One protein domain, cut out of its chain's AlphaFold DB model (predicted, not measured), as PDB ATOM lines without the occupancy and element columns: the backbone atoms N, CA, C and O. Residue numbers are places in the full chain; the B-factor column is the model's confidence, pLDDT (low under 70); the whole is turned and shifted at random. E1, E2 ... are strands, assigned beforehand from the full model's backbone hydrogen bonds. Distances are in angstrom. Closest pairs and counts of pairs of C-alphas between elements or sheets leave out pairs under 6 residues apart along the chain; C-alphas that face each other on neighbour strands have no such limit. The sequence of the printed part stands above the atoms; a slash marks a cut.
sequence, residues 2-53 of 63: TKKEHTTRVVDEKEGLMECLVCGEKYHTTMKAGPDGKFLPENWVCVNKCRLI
ATOM      1  N   THR A   2     -26.446 -30.929 -43.347       41.34
ATOM      2  CA  THR A   2     -27.313 -31.264 -44.481       41.34
ATOM      3  C   THR A   2     -28.587 -31.869 -43.904       41.34
ATOM      4  O   THR A   2     -28.592 -33.027 -43.495       41.34
ATOM      5  N   LYS A   3     -29.646 -31.063 -43.771       47.38
ATOM      6  CA  LYS A   3     -30.982 -31.576 -43.467       47.38
ATOM      7  C   LYS A   3     -31.317 -32.534 -44.605       47.38
ATOM      8  O   LYS A   3     -31.596 -32.077 -45.706       47.38
ATOM      9  N   LYS A   4     -31.196 -33.845 -44.379       54.06
ATOM     10  CA  LYS A   4     -31.791 -34.835 -45.275       54.06
ATOM     11  C   LYS A   4     -33.274 -34.493 -45.277       54.06
ATOM     12  O   LYS A   4     -33.929 -34.636 -44.248       54.06
ATOM     13  N   GLU A   5     -33.772 -33.890 -46.348       61.50
ATOM     14  CA  GLU A   5     -35.200 -33.642 -46.473       61.50
ATOM     15  C   GLU A   5     -35.858 -35.014 -46.566       61.50
ATOM     16  O   GLU A   5     -35.533 -35.827 -47.430       61.50
ATOM     17  N   HIS A   6     -36.680 -35.330 -45.572       66.62
ATOM     18  CA  HIS A   6     -37.323 -36.627 -45.499       66.62
ATOM     19  C   HIS A   6     -38.487 -36.615 -46.487       66.62
ATOM     20  O   HIS A   6     -39.274 -35.673 -46.520       66.62
ATOM     21  N   THR A   7     -38.626 -37.671 -47.286       72.75
ATOM     22  CA  THR A   7     -39.729 -37.833 -48.253       72.75
ATOM     23  C   THR A   7     -41.101 -37.981 -47.592       72.75
ATOM     24  O   THR A   7     -42.124 -38.012 -48.278       72.75
ATOM     25  N   THR A   8     -41.129 -38.136 -46.271       77.44
ATOM     26  CA  THR A   8     -42.291 -38.525 -45.477       77.44
ATOM     27  C   THR A   8     -42.324 -37.740 -44.174       77.44
ATOM     28  O   THR A   8     -41.283 -37.517 -43.552       77.44
ATOM     29  N   ARG A   9     -43.523 -37.367 -43.736       81.19
ATOM     30  CA  ARG A   9     -43.794 -36.676 -42.478       81.19
ATOM     31  C   ARG A   9     -44.608 -37.580 -41.559       81.19
ATOM     32  O   ARG A   9     -45.566 -38.200 -42.011       81.19
ATOM     33  N   VAL A  10     -44.271 -37.593 -40.271       81.75
ATOM     34  CA  VAL A  10     -45.079 -38.294 -39.266       81.75
ATOM     35  C   VAL A  10     -46.359 -37.509 -39.006       81.75
ATOM     36  O   VAL A  10     -46.306 -36.315 -38.702       81.75
ATOM     37  N   VAL A  11     -47.495 -38.182 -39.165       85.75
ATOM     38  CA  VAL A  11     -48.827 -37.653 -38.850       85.75
ATOM     39  C   VAL A  11     -49.250 -38.136 -37.470       85.75
ATOM     40  O   VAL A  11     -49.704 -37.326 -36.669       85.75
ATOM     41  N   ASP A  12     -49.048 -39.426 -37.188       83.25
ATOM     42  CA  ASP A  12     -49.304 -40.019 -35.880       83.25
ATOM     43  C   ASP A  12     -48.182 -40.993 -35.493       83.25
ATOM     44  O   ASP A  12     -47.932 -41.996 -36.162       83.25
ATOM     45  N   GLU A  13     -47.481 -40.682 -34.404       76.88
ATOM     46  CA  GLU A  13     -46.376 -41.498 -33.889       76.88
ATOM     47  C   GLU A  13     -46.851 -42.754 -33.147       76.88
ATOM     48  O   GLU A  13     -46.077 -43.696 -33.012       76.88
ATOM     49  N   LYS A  14     -48.093 -42.794 -32.651       75.44
ATOM     50  CA  LYS A  14     -48.614 -43.950 -31.908       75.44
ATOM     51  C   LYS A  14     -49.082 -45.050 -32.844       75.44
ATOM     52  O   LYS A  14     -48.804 -46.220 -32.594       75.44
ATOM     53  N   GLU A  15     -49.767 -44.669 -33.913       78.06
ATOM     54  CA  GLU A  15     -50.259 -45.593 -34.935       78.06
ATOM     55  C   GLU A  15     -49.231 -45.823 -36.053       78.06
ATOM     56  O   GLU A  15     -49.406 -46.695 -36.904       78.06
ATOM     57  N   GLY A  16     -48.137 -45.053 -36.060       80.19
ATOM     58  CA  GLY A  16     -47.138 -45.095 -37.125       80.19
ATOM     59  C   GLY A  16     -47.699 -44.596 -38.460       80.19
ATOM     60  O   GLY A  16     -47.300 -45.092 -39.517       80.19
ATOM     61  N   LEU A  17     -48.641 -43.647 -38.417       85.75
ATOM     62  CA  LEU A  17     -49.248 -43.031 -39.591       85.75
ATOM     63  C   LEU A  17     -48.328 -41.940 -40.143       85.75
ATOM     64  O   LEU A  17     -47.938 -41.003 -39.442       85.75
ATOM     65  N   MET A  18     -48.017 -42.037 -41.431       84.88
ATOM     66  CA  MET A  18     -47.153 -41.097 -42.137       84.88
ATOM     67  C   MET A  18     -47.830 -40.566 -43.391       84.88
ATOM     68  O   MET A  18     -48.633 -41.256 -44.010       84.88
ATOM     69  N   GLU A  19     -47.438 -39.367 -43.800       86.56
ATOM     70  CA  GLU A  19     -47.821 -38.737 -45.061       86.56
ATOM     71  C   GLU A  19     -46.588 -38.585 -45.954       86.56
ATOM     72  O   GLU A  19     -45.562 -38.046 -45.533       86.56
ATOM     73  N   CYS A  20     -46.661 -39.051 -47.200       85.38
ATOM     74  CA  CYS A  20     -45.618 -38.775 -48.177       85.38
ATOM     75  C   CYS A  20     -45.705 -37.319 -48.637       85.38
ATOM     76  O   CYS A  20     -46.707 -36.909 -49.208       85.38
ATOM     77  N   LEU A  21     -44.621 -36.559 -48.491       80.06
ATOM     78  CA  LEU A  21     -44.561 -35.162 -48.935       80.06
ATOM     79  C   LEU A  21     -44.433 -35.015 -50.461       80.06
ATOM     80  O   LEU A  21     -44.517 -33.906 -50.977       80.06
ATOM     81  N   VAL A  22     -44.218 -36.117 -51.186       81.56
ATOM     82  CA  VAL A  22     -44.092 -36.120 -52.652       81.56
ATOM     83  C   VAL A  22     -45.446 -36.342 -53.323       81.56
ATOM     84  O   VAL A  22     -45.800 -35.601 -54.231       81.56
ATOM     85  N   CYS A  23     -46.200 -37.357 -52.891       84.50
ATOM     86  CA  CYS A  23     -47.503 -37.692 -53.480       84.50
ATOM     87  C   CYS A  23     -48.707 -37.322 -52.599       84.50
ATOM     88  O   CYS A  23     -49.835 -37.439 -53.058       84.50
ATOM     89  N   GLY A  24     -48.493 -36.898 -51.350       84.81
ATOM     90  CA  GLY A  24     -49.553 -36.561 -50.391       84.81
ATOM     91  C   GLY A  24     -50.256 -37.768 -49.760       84.81
ATOM     92  O   GLY A  24     -51.204 -37.600 -48.999       84.81
ATOM     93  N   GLU A  25     -49.823 -38.991 -50.071       86.56
ATOM     94  CA  GLU A  25     -50.510 -40.204 -49.623       86.56
ATOM     95  C   GLU A  25     -50.212 -40.511 -48.155       86.56
ATOM     96  O   GLU A  25     -49.051 -40.492 -47.733       86.56
ATOM     97  N   LYS A  26     -51.261 -40.839 -47.394       87.81
ATOM     98  CA  LYS A  26     -51.165 -41.253 -45.993       87.81
ATOM     99  C   LYS A  26     -51.187 -42.767 -45.885       87.81
ATOM    100  O   LYS A  26     -52.094 -43.410 -46.406       87.81
ATOM    101  N   TYR A  27     -50.208 -43.334 -45.198       83.31
ATOM    102  CA  TYR A  27     -50.092 -44.776 -45.031       83.31
ATOM    103  C   TYR A  27     -49.490 -45.128 -43.672       83.31
ATOM    104  O   TYR A  27     -48.685 -44.383 -43.106       83.31
ATOM    105  N   HIS A  28     -49.895 -46.285 -43.151       83.56
ATOM    106  CA  HIS A  28     -49.298 -46.853 -41.953       83.56
ATOM    107  C   HIS A  28     -47.948 -47.467 -42.277       83.56
ATOM    108  O   HIS A  28     -47.731 -48.058 -43.339       83.56
ATOM    109  N   THR A  29     -47.048 -47.363 -41.317       73.25
ATOM    110  CA  THR A  29     -45.793 -48.088 -41.372       73.25
ATOM    111  C   THR A  29     -45.981 -49.583 -41.384       73.25
ATOM    112  O   THR A  29     -46.757 -50.141 -40.614       73.25
ATOM    113  N   THR A  30     -45.194 -50.248 -42.216       70.00
ATOM    114  CA  THR A  30     -44.976 -51.691 -42.114       70.00
ATOM    115  C   THR A  30     -43.678 -52.015 -41.374       70.00
ATOM    116  O   THR A  30     -43.389 -53.183 -41.118       70.00
ATOM    117  N   MET A  31     -42.882 -50.999 -41.017       69.38
ATOM    118  CA  MET A  31     -41.611 -51.173 -40.325       69.38
ATOM    119  C   MET A  31     -41.794 -51.115 -38.815       69.38
ATOM    120  O   MET A  31     -42.561 -50.312 -38.288       69.38
ATOM    121  N   LYS A  32     -41.060 -51.974 -38.103       69.88
ATOM    122  CA  LYS A  32     -41.027 -51.939 -36.640       69.88
ATOM    123  C   LYS A  32     -40.424 -50.617 -36.174       69.88
ATOM    124  O   LYS A  32     -39.503 -50.093 -36.805       69.88
ATOM    125  N   ALA A  33     -40.935 -50.109 -35.058       70.94
ATOM    126  CA  ALA A  33     -40.325 -48.986 -34.372       70.94
ATOM    127  C   ALA A  33     -38.842 -49.284 -34.087       70.94
ATOM    128  O   ALA A  33     -38.458 -50.443 -33.898       70.94
ATOM    129  N   GLY A  34     -38.013 -48.241 -34.083       72.00
ATOM    130  CA  GLY A  34     -36.602 -48.358 -33.734       72.00
ATOM    131  C   GLY A  34     -36.398 -48.884 -32.306       72.00
ATOM    132  O   GLY A  34     -37.365 -49.038 -31.558       72.00
ATOM    133  N   PRO A  35     -35.145 -49.132 -31.893       73.19
ATOM    134  CA  PRO A  35     -34.829 -49.621 -30.547       73.19
ATOM    135  C   PRO A  35     -35.379 -48.719 -29.426       73.19
ATOM    136  O   PRO A  35     -35.708 -49.211 -28.353       73.19
ATOM    137  N   ASP A  36     -35.566 -47.425 -29.701       78.19
ATOM    138  CA  ASP A  36     -36.189 -46.446 -28.802       78.19
ATOM    139  C   ASP A  36     -37.732 -46.468 -28.798       78.19
ATOM    140  O   ASP A  36     -38.366 -45.593 -28.210       78.19
ATOM    141  N   GLY A  37     -38.362 -47.403 -29.514       73.00
ATOM    142  CA  GLY A  37     -39.815 -47.449 -29.698       73.00
ATOM    143  C   GLY A  37     -40.363 -46.334 -30.596       73.00
ATOM    144  O   GLY A  37     -41.574 -46.147 -30.665       73.00
ATOM    145  N   LYS A  38     -39.490 -45.604 -31.305       70.06
ATOM    146  CA  LYS A  38     -39.862 -44.477 -32.171       70.06
ATOM    147  C   LYS A  38     -39.843 -44.835 -33.651       70.06
ATOM    148  O   LYS A  38     -38.965 -45.548 -34.138       70.06
ATOM    149  N   PHE A  39     -40.789 -44.267 -34.383       70.06
ATOM    150  CA  PHE A  39     -40.920 -44.393 -35.829       70.06
ATOM    151  C   PHE A  39     -40.139 -43.268 -36.528       70.06
ATOM    152  O   PHE A  39     -40.639 -42.162 -36.713       70.06
ATOM    153  N   LEU A  40     -38.876 -43.536 -36.881       67.81
ATOM    154  CA  LEU A  40     -37.965 -42.518 -37.427       67.81
ATOM    155  C   LEU A  40     -38.070 -42.405 -38.950       67.81
ATOM    156  O   LEU A  40     -37.686 -43.370 -39.602       67.81
ATOM    157  N   PRO A  41     -38.459 -41.254 -39.533       66.88
ATOM    158  CA  PRO A  41     -38.748 -41.103 -40.967       66.88
ATOM    159  C   PRO A  41     -37.570 -41.424 -41.907       66.88
ATOM    160  O   PRO A  41     -37.771 -41.652 -43.094       66.88
ATOM    161  N   GLU A  42     -36.337 -41.466 -41.404       66.38
ATOM    162  CA  GLU A  42     -35.114 -41.756 -42.170       66.38
ATOM    163  C   GLU A  42     -35.060 -43.185 -42.734       66.38
ATOM    164  O   GLU A  42     -34.411 -43.419 -43.751       66.38
ATOM    165  N   ASN A  43     -35.783 -44.125 -42.126       62.94
ATOM    166  CA  ASN A  43     -35.887 -45.499 -42.620       62.94
ATOM    167  C   ASN A  43     -37.062 -45.720 -43.592       62.94
ATOM    168  O   ASN A  43     -37.323 -46.857 -43.969       62.94
ATOM    169  N   TRP A  44     -37.793 -44.672 -43.997       70.69
ATOM    170  CA  TRP A  44     -39.135 -44.820 -44.565       70.69
ATOM    171  C   TRP A  44     -39.184 -44.515 -46.043       70.69
ATOM    172  O   TRP A  44     -38.653 -43.521 -46.530       70.69
ATOM    173  N   VAL A  45     -39.895 -45.381 -46.757       70.94
ATOM    174  CA  VAL A  45     -40.114 -45.266 -48.192       70.94
ATOM    175  C   VAL A  45     -41.616 -45.257 -48.423       70.94
ATOM    176  O   VAL A  45     -42.337 -46.085 -47.870       70.94
ATOM    177  N   CYS A  46     -42.091 -44.302 -49.222       76.44
ATOM    178  CA  CYS A  46     -43.483 -44.268 -49.660       76.44
ATOM    179  C   CYS A  46     -43.863 -45.583 -50.355       76.44
ATOM    180  O   CYS A  46     -43.043 -46.154 -51.075       76.44
ATOM    181  N   VAL A  47     -45.107 -46.041 -50.191       75.25
ATOM    182  CA  VAL A  47     -45.643 -47.219 -50.903       75.25
ATOM    183  C   VAL A  47     -45.479 -47.099 -52.423       75.25
ATOM    184  O   VAL A  47     -45.110 -48.064 -53.089       75.25
ATOM    185  N   ASN A  48     -45.597 -45.878 -52.949       74.19
ATOM    186  CA  ASN A  48     -45.381 -45.547 -54.359       74.19
ATOM    187  C   ASN A  48     -43.895 -45.372 -54.721       74.19
ATOM    188  O   ASN A  48     -43.559 -44.905 -55.807       74.19
ATOM    189  N   LYS A  49     -42.983 -45.712 -53.800       75.62
ATOM    190  CA  LYS A  49     -41.525 -45.561 -53.917       75.62
ATOM    191  C   LYS A  49     -41.102 -44.154 -54.342       75.62
ATOM    192  O   LYS A  49     -40.080 -43.984 -55.008       75.62
ATOM    193  N   CYS A  50     -41.877 -43.147 -53.935       77.75
ATOM    194  CA  CYS A  50     -41.563 -41.753 -54.190       77.75
ATOM    195  C   CYS A  50     -40.190 -41.410 -53.615       77.75
ATOM    196  O   CYS A  50     -39.859 -41.774 -52.485       77.75
ATOM    197  N   ARG A  51     -39.394 -40.693 -54.402       70.50
ATOM    198  CA  ARG A  51     -38.087 -40.182 -54.000       70.50
ATOM    199  C   ARG A  51     -38.094 -38.676 -54.183       70.50
ATOM    200  O   ARG A  51     -38.599 -38.187 -55.190       70.50
ATOM    201  N   LEU A  52     -37.512 -37.958 -53.228       68.19
ATOM    202  CA  LEU A  52     -37.161 -36.558 -53.418       68.19
ATOM    203  C   LEU A  52     -36.061 -36.530 -54.477       68.19
ATOM    204  O   LEU A  52     -34.906 -36.865 -54.213       68.19
ATOM    205  N   ILE A  53     -36.444 -36.199 -55.708       67.81
ATOM    206  CA  ILE A  53     -35.479 -35.886 -56.751       67.81
ATOM    207  C   ILE A  53     -34.963 -34.497 -56.403       67.81
ATOM    208  O   ILE A  53     -35.528 -33.485 -56.815       67.81
TER     209      ILE A  53
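AT A GLANCE: This is residues 2 to 53 of the 63 residues of an uncharacterized protein of Methanoregula sp. PtaB.Bin085 (UniProt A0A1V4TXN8). With little regular structure, this is a small sheet of three short strands, with the long loop of residues 29 to 53 folded back over one face and residues 2 to 7 leading into E1 as a tail. The sheet, in order E1, E2, E3, is an antiparallel meander, each strand the neighbour of the one before. Of 52 printed residues, 12 are in named elements, all strand, with no named helix. The whole is compact, radius of gyration of the C-alphas 10.5 A, spans 30 by 25 by 15 A.

HOW THE PARTS SIT: E2, residues 17 to 20, is the inner strand. It forms a hairpin with E1, residues 8 to 12, at 153 degrees; N 9 and O 19 are 2.8 A apart. E2 and E3, residues 26 to 28, form another at 138 degrees, with N 27 and O 18 2.9 A apart.

IN THESE COORDINATES: E1 runs 12.0 A from C-alpha 8 at (-42.291, -38.525, -45.477). E2 spans 10.2 A; E3 spans 7.2 A, ending at C-alpha 28, (-49.298, -46.853, -41.953).

THE WHOLE: The C-alphas farthest apart, Asp 36 and Ile 53, are 29.9 A apart. The printed part has no cut, and both links are tight. Confidence is under 70 at residues 2 to 6, 31 to 32, 40 to 43 and 52 to 53.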